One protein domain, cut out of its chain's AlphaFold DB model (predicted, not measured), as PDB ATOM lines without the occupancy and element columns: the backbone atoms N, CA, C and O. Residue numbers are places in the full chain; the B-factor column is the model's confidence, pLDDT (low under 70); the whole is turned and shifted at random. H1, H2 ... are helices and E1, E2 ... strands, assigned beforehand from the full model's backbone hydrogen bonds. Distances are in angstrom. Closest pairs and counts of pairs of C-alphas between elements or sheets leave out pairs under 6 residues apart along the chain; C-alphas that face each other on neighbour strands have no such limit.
ATOM      1  N   TRP A   2     179.382 166.405 200.175       55.84
ATOM      2  CA  TRP A   2     179.727 167.716 200.747       55.84
ATOM      3  C   TRP A   2     179.297 168.828 199.783       55.84
ATOM      4  O   TRP A   2     179.413 168.657 198.572       55.84
ATOM      5  N   ALA A   3     178.766 169.935 200.309       79.69
ATOM      6  CA  ALA A   3     178.145 170.992 199.508       79.69
ATOM      7  C   ALA A   3     179.159 171.759 198.636       79.69
ATOM      8  O   ALA A   3     180.245 172.114 199.104       79.69
ATOM      9  N   LYS A   4     178.787 172.029 197.376       90.19
ATOM     10  CA  LYS A   4     179.632 172.663 196.349       90.19
ATOM     11  C   LYS A   4     178.903 173.841 195.692       90.19
ATOM     12  O   LYS A   4     177.914 173.616 194.994       90.19
ATOM     13  N   PRO A   5     179.353 175.090 195.905       94.75
ATOM     14  CA  PRO A   5     178.832 176.244 195.180       94.75
ATOM     15  C   PRO A   5     179.068 176.157 193.671       94.75
ATOM     16  O   PRO A   5     180.210 176.168 193.210       94.75
ATOM     17  N   ALA A   6     177.984 176.101 192.899       95.31
ATOM     18  CA  ALA A   6     178.042 175.883 191.452       95.31
ATOM     19  C   ALA A   6     178.386 177.149 190.643       95.31
ATOM     20  O   ALA A   6     178.676 177.064 189.448       95.31
ATOM     21  N   ALA A   7     178.374 178.316 191.292       95.62
ATOM     22  CA  ALA A   7     178.639 179.610 190.676       95.62
ATOM     23  C   ALA A   7     180.104 179.744 190.196       95.62
ATOM     24  O   ALA A   7     181.023 179.572 191.004       95.62
ATOM     25  N   PRO A   8     180.348 180.085 188.916       95.06
ATOM     26  CA  PRO A   8     181.685 180.262 188.347       95.06
ATOM     27  C   PRO A   8     182.611 181.130 189.209       95.06
ATOM     28  O   PRO A   8     182.224 182.211 189.656       95.06
ATOM     29  N   GLY A   9     183.834 180.647 189.441       93.69
ATOM     30  CA  GLY A   9     184.855 181.346 190.229       93.69
ATOM     31  C   GLY A   9     184.615 181.369 191.745       93.69
ATOM     32  O   GLY A   9     185.385 182.001 192.463       93.69
ATOM     33  N   CYS A  10     183.576 180.704 192.264       94.88
ATOM     34  CA  CYS A  10     183.330 180.660 193.703       94.88
ATOM     35  C   CYS A  10     184.310 179.719 194.419       94.88
ATOM     36  O   CYS A  10     184.271 178.506 194.215       94.88
ATOM     37  N   THR A  11     185.133 180.264 195.312       95.25
ATOM     38  CA  THR A  11     186.018 179.497 196.208       95.25
ATOM     39  C   THR A  11     185.463 179.353 197.629       95.25
ATOM     40  O   THR A  11     186.069 178.696 198.472       95.25
ATOM     41  N   VAL A  12     184.295 179.944 197.914       95.62
ATOM     42  CA  VAL A  12     183.660 179.892 199.239       95.62
ATOM     43  C   VAL A  12     183.253 178.445 199.567       95.62
ATOM     44  O   VAL A  12     182.646 177.782 198.720       95.62
ATOM     45  N   PRO A  13     183.554 177.927 200.774       93.38
ATOM     46  CA  PRO A  13     183.098 176.610 201.209       93.38
ATOM     47  C   PRO A  13     181.572 176.469 201.249       93.38
ATOM     48  O   PRO A  13     180.841 177.402 201.591       93.38
ATOM     49  N   GLY A  14     181.078 175.253 201.001       91.56
ATOM     50  CA  GLY A  14     179.645 174.951 201.035       91.56
ATOM     51  C   GLY A  14     178.956 175.211 202.384       91.56
ATOM     52  O   GLY A  14     177.760 175.469 202.396       91.56
ATOM     53  N   HIS A  15     179.690 175.214 203.505       92.38
ATOM     54  CA  HIS A  15     179.143 175.563 204.827       92.38
ATOM     55  C   HIS A  15     178.948 177.078 205.045       92.38
ATOM     56  O   HIS A  15     178.220 177.467 205.950       92.38
ATOM     57  N   TYR A  16     179.536 177.930 204.198       94.81
ATOM     58  CA  TYR A  16     179.257 179.375 204.129       94.81
ATOM     59  C   TYR A  16     178.379 179.726 202.913       94.81
ATOM     60  O   TYR A  16     178.446 180.829 202.366       94.81
ATOM     61  N   SER A  17     177.579 178.763 202.449       95.06
ATOM     62  CA  SER A  17     176.751 178.886 201.251       95.06
ATOM     63  C   SER A  17     175.288 178.567 201.540       95.06
ATOM     64  O   SER A  17     174.961 177.712 202.356       95.06
ATOM     65  N   GLN A  18     174.409 179.280 200.850       94.88
ATOM     66  CA  GLN A  18     172.960 179.201 200.967       94.88
ATOM     67  C   GLN A  18     172.411 178.252 199.894       94.88
ATOM     68  O   GLN A  18     173.004 178.108 198.820       94.88
ATOM     69  N   VAL A  19     171.282 177.607 200.187       93.81
ATOM     70  CA  VAL A  19     170.564 176.757 199.227       93.81
ATOM     71  C   VAL A  19     169.613 177.622 198.406       93.81
ATOM     72  O   VAL A  19     168.784 178.337 198.963       93.81
ATOM     73  N   HIS A  20     169.720 177.527 197.084       93.25
ATOM     74  CA  HIS A  20     168.849 178.189 196.117       93.25
ATOM     75  C   HIS A  20     168.086 177.137 195.299       93.25
ATOM     76  O   HIS A  20     168.669 176.137 194.883       93.25
ATOM     77  N   HIS A  21     166.792 177.353 195.060       93.69
ATOM     78  CA  HIS A  21     165.962 176.486 194.219       93.69
ATOM     79  C   HIS A  21     166.097 176.908 192.750       93.69
ATOM     80  O   HIS A  21     165.706 178.018 192.415       93.69
ATOM     81  N   VAL A  22     166.631 176.048 191.875       94.38
ATOM     82  CA  VAL A  22     166.926 176.424 190.473       94.38
ATOM     83  C   VAL A  22     165.659 176.632 189.629       94.38
ATOM     84  O   VAL A  22     165.631 177.474 188.739       94.38
ATOM     85  N   THR A  23     164.588 175.894 189.917       92.38
ATOM     86  CA  THR A  23     163.206 176.299 189.620       92.38
ATOM     87  C   THR A  23     162.573 176.766 190.927       92.38
ATOM     88  O   THR A  23     162.602 175.997 191.891       92.38
ATOM     89  N   ASP A  24     161.987 177.966 190.970       89.81
ATOM     90  CA  ASP A  24     161.452 178.548 192.209       89.81
ATOM     91  C   ASP A  24     160.499 177.602 192.952       89.81
ATOM     92  O   ASP A  24     159.649 176.933 192.354       89.81
ATOM     93  N   HIS A  25     160.553 177.629 194.287       90.12
ATOM     94  CA  HIS A  25     159.596 176.900 195.123       90.12
ATOM     95  C   HIS A  25     158.142 177.302 194.802       90.12
ATOM     96  O   HIS A  25     157.281 176.428 194.733       90.12
ATOM     97  N   ALA A  26     157.885 178.582 194.506       91.12
ATOM     98  CA  ALA A  26     156.569 179.079 194.097       91.12
ATOM     99  C   ALA A  26     156.061 178.495 192.760       91.12
ATOM    100  O   ALA A  26     154.857 178.479 192.529       91.12
ATOM    101  N   GLN A  27     156.954 177.995 191.897       89.94
ATOM    102  CA  GLN A  27     156.597 177.355 190.624       89.94
ATOM    103  C   GLN A  27     156.390 175.836 190.766       89.94
ATOM    104  O   GLN A  27     155.557 175.268 190.065       89.94
ATOM    105  N   ARG A  28     157.141 175.158 191.654       87.25
ATOM    106  CA  ARG A  28     157.053 173.691 191.848       87.25
ATOM    107  C   ARG A  28     156.171 173.238 193.014       87.25
ATOM    108  O   ARG A  28     155.757 172.083 193.039       87.25
ATOM    109  N   GLY A  29     155.945 174.082 194.016       86.69
ATOM    110  CA  GLY A  29     155.202 173.747 195.239       86.69
ATOM    111  C   GLY A  29     155.904 172.788 196.216       86.69
ATOM    112  O   GLY A  29     155.420 172.621 197.329       86.69
ATOM    113  N   HIS A  30     157.048 172.190 195.859       88.56
ATOM    114  CA  HIS A  30     157.754 171.206 196.689       88.56
ATOM    115  C   HIS A  30     159.284 171.319 196.591       88.56
ATOM    116  O   HIS A  30     159.828 171.800 195.595       88.56
ATOM    117  N   THR A  31     159.972 170.830 197.628       89.62
ATOM    118  CA  THR A  31     161.439 170.762 197.714       89.62
ATOM    119  C   THR A  31     161.918 169.365 197.320       89.62
ATOM    120  O   THR A  31     161.942 168.461 198.152       89.62
ATOM    121  N   ASP A  32     162.295 169.169 196.054       87.56
ATOM    122  CA  ASP A  32     162.967 167.940 195.601       87.56
ATOM    123  C   ASP A  32     164.501 168.033 195.762       87.56
ATOM    124  O   ASP A  32     165.061 169.125 195.801       87.56
ATOM    125  N   ILE A  33     165.199 166.893 195.870       89.06
ATOM    126  CA  ILE A  33     166.656 166.840 196.118       89.06
ATOM    127  C   ILE A  33     167.517 167.222 194.897       89.06
ATOM    128  O   ILE A  33     168.701 167.525 195.043       89.06
ATOM    129  N   ASN A  34     166.938 167.246 193.693       88.69
ATOM    130  CA  ASN A  34     167.651 167.477 192.434       88.69
ATOM    131  C   ASN A  34     167.607 168.953 191.998       88.69
ATOM    132  O   ASN A  34     168.549 169.439 191.368       88.69
ATOM    133  N   ASN A  35     166.546 169.678 192.358       92.12
ATOM    134  CA  ASN A  35     166.350 171.109 192.124       92.12
ATOM    135  C   ASN A  35     167.346 172.058 192.841       92.12
ATOM    136  O   ASN A  35     167.745 173.041 192.212       92.12
ATOM    137  N   PRO A  36     167.791 171.845 194.098       93.25
ATOM    138  CA  PRO A  36     168.647 172.807 194.787       93.25
ATOM    139  C   PRO A  36     170.040 172.964 194.165       93.25
ATOM    140  O   PRO A  36     170.612 172.052 193.560       93.25
ATOM    141  N   THR A  37     170.617 174.138 194.383       94.12
ATOM    142  CA  THR A  37     172.022 174.465 194.138       94.12
ATOM    143  C   THR A  37     172.584 175.246 195.325       94.12
ATOM    144  O   THR A  37     171.823 175.817 196.106       94.12
ATOM    145  N   PHE A  38     173.908 175.291 195.470       95.31
ATOM    146  CA  PHE A  38     174.563 176.103 196.499       95.31
ATOM    147  C   PHE A  38     175.139 177.388 195.897       95.31
ATOM    148  O   PHE A  38     175.747 177.373 194.823       95.31
ATOM    149  N   ALA A  39     174.984 178.489 196.626       95.75
ATOM    150  CA  ALA A  39     175.490 179.812 196.274       95.75
ATOM    151  C   ALA A  39     176.093 180.494 197.511       95.75
ATOM    152  O   ALA A  39     175.493 180.453 198.584       95.75
ATOM    153  N   CYS A  40     177.246 181.160 197.396       95.88
ATOM    154  CA  CYS A  40     177.707 182.026 198.488       95.88
ATOM    155  C   CYS A  40     176.799 183.266 198.597       95.88
ATOM    156  O   CYS A  40     176.141 183.630 197.621       95.88
ATOM    157  N   GLY A  41     176.771 183.942 199.753       95.31
ATOM    158  CA  GLY A  41     175.852 185.068 199.994       95.31
ATOM    159  C   GLY A  41     175.873 186.142 198.893       95.31
ATOM    160  O   GLY A  41     174.823 186.513 198.371       95.31
ATOM    161  N   THR A  42     177.064 186.564 198.455       94.50
ATOM    162  CA  THR A  42     177.247 187.553 197.376       94.50
ATOM    163  C   THR A  42     176.670 187.091 196.035       94.50
ATOM    164  O   THR A  42     176.115 187.894 195.290       94.50
ATOM    165  N   GLN A  43     176.782 185.797 195.720       95.62
ATOM    166  CA  GLN A  43     176.300 185.230 194.458       95.62
ATOM    167  C   GLN A  43     174.808 184.884 194.506       95.62
ATOM    168  O   GLN A  43     174.124 185.040 193.499       95.62
ATOM    169  N   HIS A  44     174.269 184.502 195.666       95.69
ATOM    170  CA  HIS A  44     172.824 184.361 195.850       95.69
ATOM    171  C   HIS A  44     172.123 185.725 195.722       95.69
ATOM    172  O   HIS A  44     171.094 185.832 195.065       95.69
ATOM    173  N   HIS A  45     172.731 186.797 196.242       94.44
ATOM    174  CA  HIS A  45     172.188 188.159 196.182       94.44
ATOM    175  C   HIS A  45     172.050 188.750 194.757       94.44
ATOM    176  O   HIS A  45     171.334 189.743 194.578       94.44
ATOM    177  N   ILE A  46     172.695 188.155 193.742       93.44
ATOM    178  CA  ILE A  46     172.558 188.542 192.322       93.44
ATOM    179  C   ILE A  46     171.648 187.606 191.504       93.44
ATOM    180  O   ILE A  46     171.486 187.831 190.304       93.44
ATOM    181  N   LEU A  47     171.035 186.596 192.135       92.81
ATOM    182  CA  LEU A  47     169.944 185.808 191.552       92.81
ATOM    183  C   LEU A  47     168.623 186.554 191.776       92.81
ATOM    184  O   LEU A  47     167.979 186.437 192.817       92.81
ATOM    185  N   LYS A  48     168.281 187.408 190.809       87.94
ATOM    186  CA  LYS A  48     167.167 188.368 190.842       87.94
ATOM    187  C   LYS A  48     166.590 188.549 189.433       87.94
ATOM    188  O   LYS A  48     167.306 188.281 188.466       87.94
ATOM    189  N   PRO A  49     165.361 189.078 189.283       84.81
ATOM    190  CA  PRO A  49     164.874 189.575 187.996       84.81
ATOM    191  C   PRO A  49     165.902 190.511 187.340       84.81
ATOM    192  O   PRO A  49     166.470 191.373 188.012       84.81
ATOM    193  N   ASN A  50     166.169 190.309 186.047       85.00
ATOM    194  CA  ASN A  50     167.210 190.991 185.257       85.00
ATOM    195  C   ASN A  50     168.668 190.812 185.753       85.00
ATOM    196  O   ASN A  50     169.578 191.424 185.195       85.00
ATOM    197  N   GLY A  51     168.901 189.983 186.775       90.56
ATOM    198  CA  GLY A  51     170.220 189.583 187.267       90.56
ATOM    199  C   GLY A  51     170.706 188.279 186.630       90.56
ATOM    200  O   GLY A  51     170.370 187.960 185.490       90.56
ATOM    201  N   ARG A  52     171.503 187.500 187.370       93.75
ATOM    202  CA  ARG A  52     171.835 186.131 186.948       93.75
ATOM    203  C   ARG A  52     170.629 185.209 187.138       93.75
ATOM    204  O   ARG A  52     169.848 185.386 188.070       93.75
ATOM    205  N   THR A  53     170.537 184.182 186.303       95.44
ATOM    206  CA  THR A  53     169.595 183.064 186.456       95.44
ATOM    207  C   THR A  53     170.361 181.746 186.581       95.44
ATOM    208  O   THR A  53     171.565 181.684 186.306       95.44
ATOM    209  N   THR A  54     169.687 180.682 187.026       96.12
ATOM    210  CA  THR A  54     170.278 179.336 187.071       96.12
ATOM    211  C   THR A  54     169.454 178.320 186.286       96.12
ATOM    212  O   THR A  54     168.252 178.491 186.095       96.12
ATOM    213  N   ARG A  55     170.112 177.260 185.804       94.94
ATOM    214  CA  ARG A  55     169.491 176.140 185.081       94.94
ATOM    215  C   ARG A  55     170.165 174.826 185.477       94.94
ATOM    216  O   ARG A  55     171.376 174.805 185.670       94.94
ATOM    217  N   LYS A  56     169.417 173.723 185.565       93.19
ATOM    218  CA  LYS A  56     169.995 172.368 185.608       93.19
ATOM    219  C   LYS A  56     170.219 171.881 184.179       93.19
ATOM    220  O   LYS A  56     169.288 171.925 183.378       93.19
ATOM    221  N   ASN A  57     171.431 171.445 183.856       91.44
ATOM    222  CA  ASN A  57     171.742 170.892 182.536       91.44
ATOM    223  C   ASN A  57     171.579 169.355 182.513       91.44
ATOM    224  O   ASN A  57     171.357 168.759 183.570       91.44
ATOM    225  N   PRO A  58     171.683 168.689 181.344       91.94
ATOM    226  CA  PRO A  58     171.502 167.236 181.241       91.94
ATOM    227  C   PRO A  58     172.471 166.391 182.085       91.94
ATOM    228  O   PRO A  58     172.173 165.236 182.362       91.94
ATOM    229  N   ASN A  59     173.598 166.962 182.529       87.50
ATOM    230  CA  ASN A  59     174.580 166.292 183.386       87.50
ATOM    231  C   ASN A  59     174.269 166.462 184.890       87.50
ATOM    232  O   ASN A  59     175.000 165.942 185.731       87.50
ATOM    233  N   GLY A  60     173.224 167.220 185.249       88.12
ATOM    234  CA  GLY A  60     172.859 167.555 186.631       88.12
ATOM    235  C   GLY A  60     173.589 168.772 187.221       88.12
ATOM    236  O   GLY A  60     173.211 169.245 188.301       88.12
ATOM    237  N   ASP A  61     174.582 169.326 186.514       90.94
ATOM    238  CA  ASP A  61     175.261 170.562 186.916       90.94
ATOM    239  C   ASP A  61     174.274 171.735 186.967       90.94
ATOM    240  O   ASP A  61     173.303 171.800 186.207       90.94
ATOM    241  N   THR A  62     174.554 172.715 187.833       94.69
ATOM    242  CA  THR A  62     173.862 174.010 187.773       94.69
ATOM    243  C   THR A  62     174.665 175.004 186.950       94.69
ATOM    244  O   THR A  62     175.744 175.432 187.355       94.69
ATOM    245  N   GLU A  63     174.105 175.402 185.819       95.38
ATOM    246  CA  GLU A  63     174.595 176.489 184.986       95.38
ATOM    247  C   GLU A  63     174.129 177.833 185.547       95.38
ATOM    248  O   GLU A  63     172.964 177.998 185.904       95.38
ATOM    249  N   TRP A  64     175.043 178.797 185.598       96.25
ATOM    250  CA  TRP A  64     174.812 180.178 186.007       96.25
ATOM    251  C   TRP A  64     174.875 181.084 184.785       96.25
ATOM    252  O   TRP A  64     175.950 181.328 184.227       96.25
ATOM    253  N   ILE A  65     173.717 181.588 184.378       95.88
ATOM    254  CA  ILE A  65     173.524 182.344 183.143       95.88
ATOM    255  C   ILE A  65     173.530 183.848 183.491       95.88
ATOM    256  O   ILE A  65     172.889 184.250 184.467       95.88
ATOM    257  N   PRO A  66     174.306 184.688 182.781       95.06
ATOM    258  CA  PRO A  66     174.298 186.137 182.962       95.06
ATOM    259  C   PRO A  66     173.069 186.781 182.290       95.06
ATOM    260  O   PRO A  66     172.422 186.150 181.454       95.06
ATOM    261  N   PRO A  67     172.768 188.060 182.578       93.75
ATOM    262  CA  PRO A  67     171.969 188.877 181.670       93.75
ATOM    263  C   PRO A  67     172.587 188.867 180.256       93.75
ATOM    264  O   PRO A  67     173.814 188.932 180.164       93.75
ATOM    265  N   PRO A  68     171.802 188.879 179.159       93.81
ATOM    266  CA  PRO A  68     172.346 188.792 177.797       93.81
ATOM    267  C   PRO A  68     173.377 189.873 177.435       93.81
ATOM    268  O   PRO A  68     174.296 189.620 176.668       93.81
ATOM    269  N   HIS A  69     173.268 191.070 178.020       92.50
ATOM    270  CA  HIS A  69     174.218 192.171 177.807       92.50
ATOM    271  C   HIS A  69     175.547 192.014 178.578       92.50
ATOM    272  O   HIS A  69     176.464 192.803 178.376       92.50
ATOM    273  N   LEU A  70     175.650 191.010 179.457       93.62
ATOM    274  CA  LEU A  70     176.871 190.579 180.148       93.62
ATOM    275  C   LEU A  70     177.261 189.147 179.739       93.62
ATOM    276  O   LEU A  70     177.978 188.472 180.482       93.62
ATOM    277  N   ASP A  71     176.741 188.645 178.616       94.81
ATOM    278  CA  ASP A  71     177.075 187.323 178.096       94.81
ATOM    279  C   ASP A  71     178.234 187.419 177.094       94.81
ATOM    280  O   ASP A  71     178.117 188.025 176.027       94.81
ATOM    281  N   HIS A  72     179.389 186.892 177.496       95.06
ATOM    282  CA  HIS A  72     180.681 186.982 176.811       95.06
ATOM    283  C   HIS A  72     181.381 185.606 176.832       95.06
ATOM    284  O   HIS A  72     182.582 185.505 177.080       95.06
ATOM    285  N   ASP A  73     180.598 184.531 176.674       92.12
ATOM    286  CA  ASP A  73     181.039 183.125 176.665       92.12
ATOM    287  C   ASP A  73     181.796 182.640 177.918       92.12
ATOM    288  O   ASP A  73     182.423 181.577 177.926       92.12
ATOM    289  N   GLN A  74     181.671 183.356 179.040       92.50
ATOM    290  CA  GLN A  74     182.252 182.931 180.310       92.50
ATOM    291  C   GLN A  74     181.708 181.561 180.776       92.50
ATOM    292  O   GLN A  74     180.552 181.209 180.488       92.50
ATOM    293  N   PRO A  75     182.492 180.783 181.555       93.44
ATOM    294  CA  PRO A  75     182.045 179.505 182.100       93.44
ATOM    295  C   PRO A  75     180.720 179.628 182.859       93.44
ATOM    296  O   PRO A  75     180.538 180.555 183.646       93.44
ATOM    297  N   ARG A  76     179.810 178.667 182.655       95.31
ATOM    298  CA  ARG A  76     178.516 178.599 183.363       95.31
ATOM    299  C   ARG A  76     178.558 177.741 184.627       95.31
ATOM    300  O   ARG A  76     177.685 177.890 185.470       95.31
ATOM    301  N   THR A  77     179.560 176.876 184.779       94.44
ATOM    302  CA  THR A  77     179.730 175.980 185.937       94.44
ATOM    303  C   THR A  77     181.066 176.228 186.638       94.44
ATOM    304  O   THR A  77     182.028 176.699 186.023       94.44
ATOM    305  N   ASN A  78     181.138 175.937 187.939       93.62
ATOM    306  CA  ASN A  78     182.323 176.209 188.753       93.62
ATOM    307  C   ASN A  78     183.389 175.105 188.681       93.62
ATOM    308  O   ASN A  78     183.320 174.113 189.405       93.62
ATOM    309  N   THR A  79     184.429 175.315 187.876       91.56
ATOM    310  CA  THR A  79     185.546 174.369 187.717       91.56
ATOM    311  C   THR A  79     186.445 174.216 188.947       91.56
ATOM    312  O   THR A  79     187.148 173.215 189.034       91.56
ATOM    313  N   TYR A  80     186.421 175.150 189.907       91.75
ATOM    314  CA  TYR A  80     187.200 175.040 191.150       91.75
ATOM    315  C   TYR A  80     186.658 173.934 192.069       91.75
ATOM    316  O   TYR A  80     187.413 173.132 192.612       91.75
ATOM    317  N   TRP A  81     185.331 173.863 192.205       88.81
ATOM    318  CA  TRP A  81     184.652 172.836 192.998       88.81
ATOM    319  C   TRP A  81     184.228 171.604 192.181       88.81
ATOM    320  O   TRP A  81     184.067 170.530 192.760       88.81
ATOM    321  N   HIS A  82     184.102 171.741 190.857       80.69
ATOM    322  CA  HIS A  82     183.777 170.669 189.913       80.69
ATOM    323  C   HIS A  82     184.844 170.590 188.799       80.69
ATOM    324  O   HIS A  82     184.587 170.997 187.659       80.69
ATOM    325  N   PRO A  83     186.065 170.107 189.102       78.94
ATOM    326  CA  PRO A  83     187.123 169.956 188.109       78.94
ATOM    327  C   PRO A  83     186.756 168.862 187.099       78.94
ATOM    328  O   PRO A  83     186.954 167.671 187.331       78.94
ATOM    329  N   LYS A  84     186.212 169.279 185.952       65.44
ATOM    330  CA  LYS A  84     185.959 168.403 184.803       65.44
ATOM    331  C   LYS A  84     187.291 167.895 184.236       65.44
ATOM    332  O   LYS A  84     188.131 168.698 183.845       65.44
TER     333      LYS A  84
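What this domain is: This is residues 2 to 84 of the 106 residues of an uncharacterized protein of Mycobacterium palustre (UniProt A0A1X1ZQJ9). This domain has little regular structure: two small strand pairs, E1 with E2 and E3 with E4, sit among loops, with H1 far out on one side. Its 83 printed residues hold E1, H1, E2, H2, E3, E4 in that order, mixed in class, with 26 residues in named elements. It is compact, radius of gyration of the C-alphas 12.2 A, spanning 34 by 31 by 26 A.

Where its parts are: E1, residues 17 to 21, begins at C-alpha 17 (176.751, 178.886, 201.251) and is 13.1 A long. H1 is residues 25 to 28, E2 36 to 40 (13.4 A), H2 41 to 44, E3 53 to 56. E4, 62 to 65, ends at C-alpha 65 (173.524, 182.344, 183.143).

How they stand to each other: E1 and E2 are antiparallel; N 18 and O 39, 2.8 A, are within hydrogen-bond range. H1 and H2 are too short for an O i to N i+4 pair. E3 and E4 form an antiparallel hairpin; N 63 and O 55 are within range, 2.8 A. The closest C-alphas of E2 and E4, Thr 37 and Thr 62, are 6.6 A apart.

The domain as a whole: The farthest C-alphas, His 30 and His 72, are 34.2 A apart. The printed part has no cut; residues 2 and 84 have pLDDT under 70.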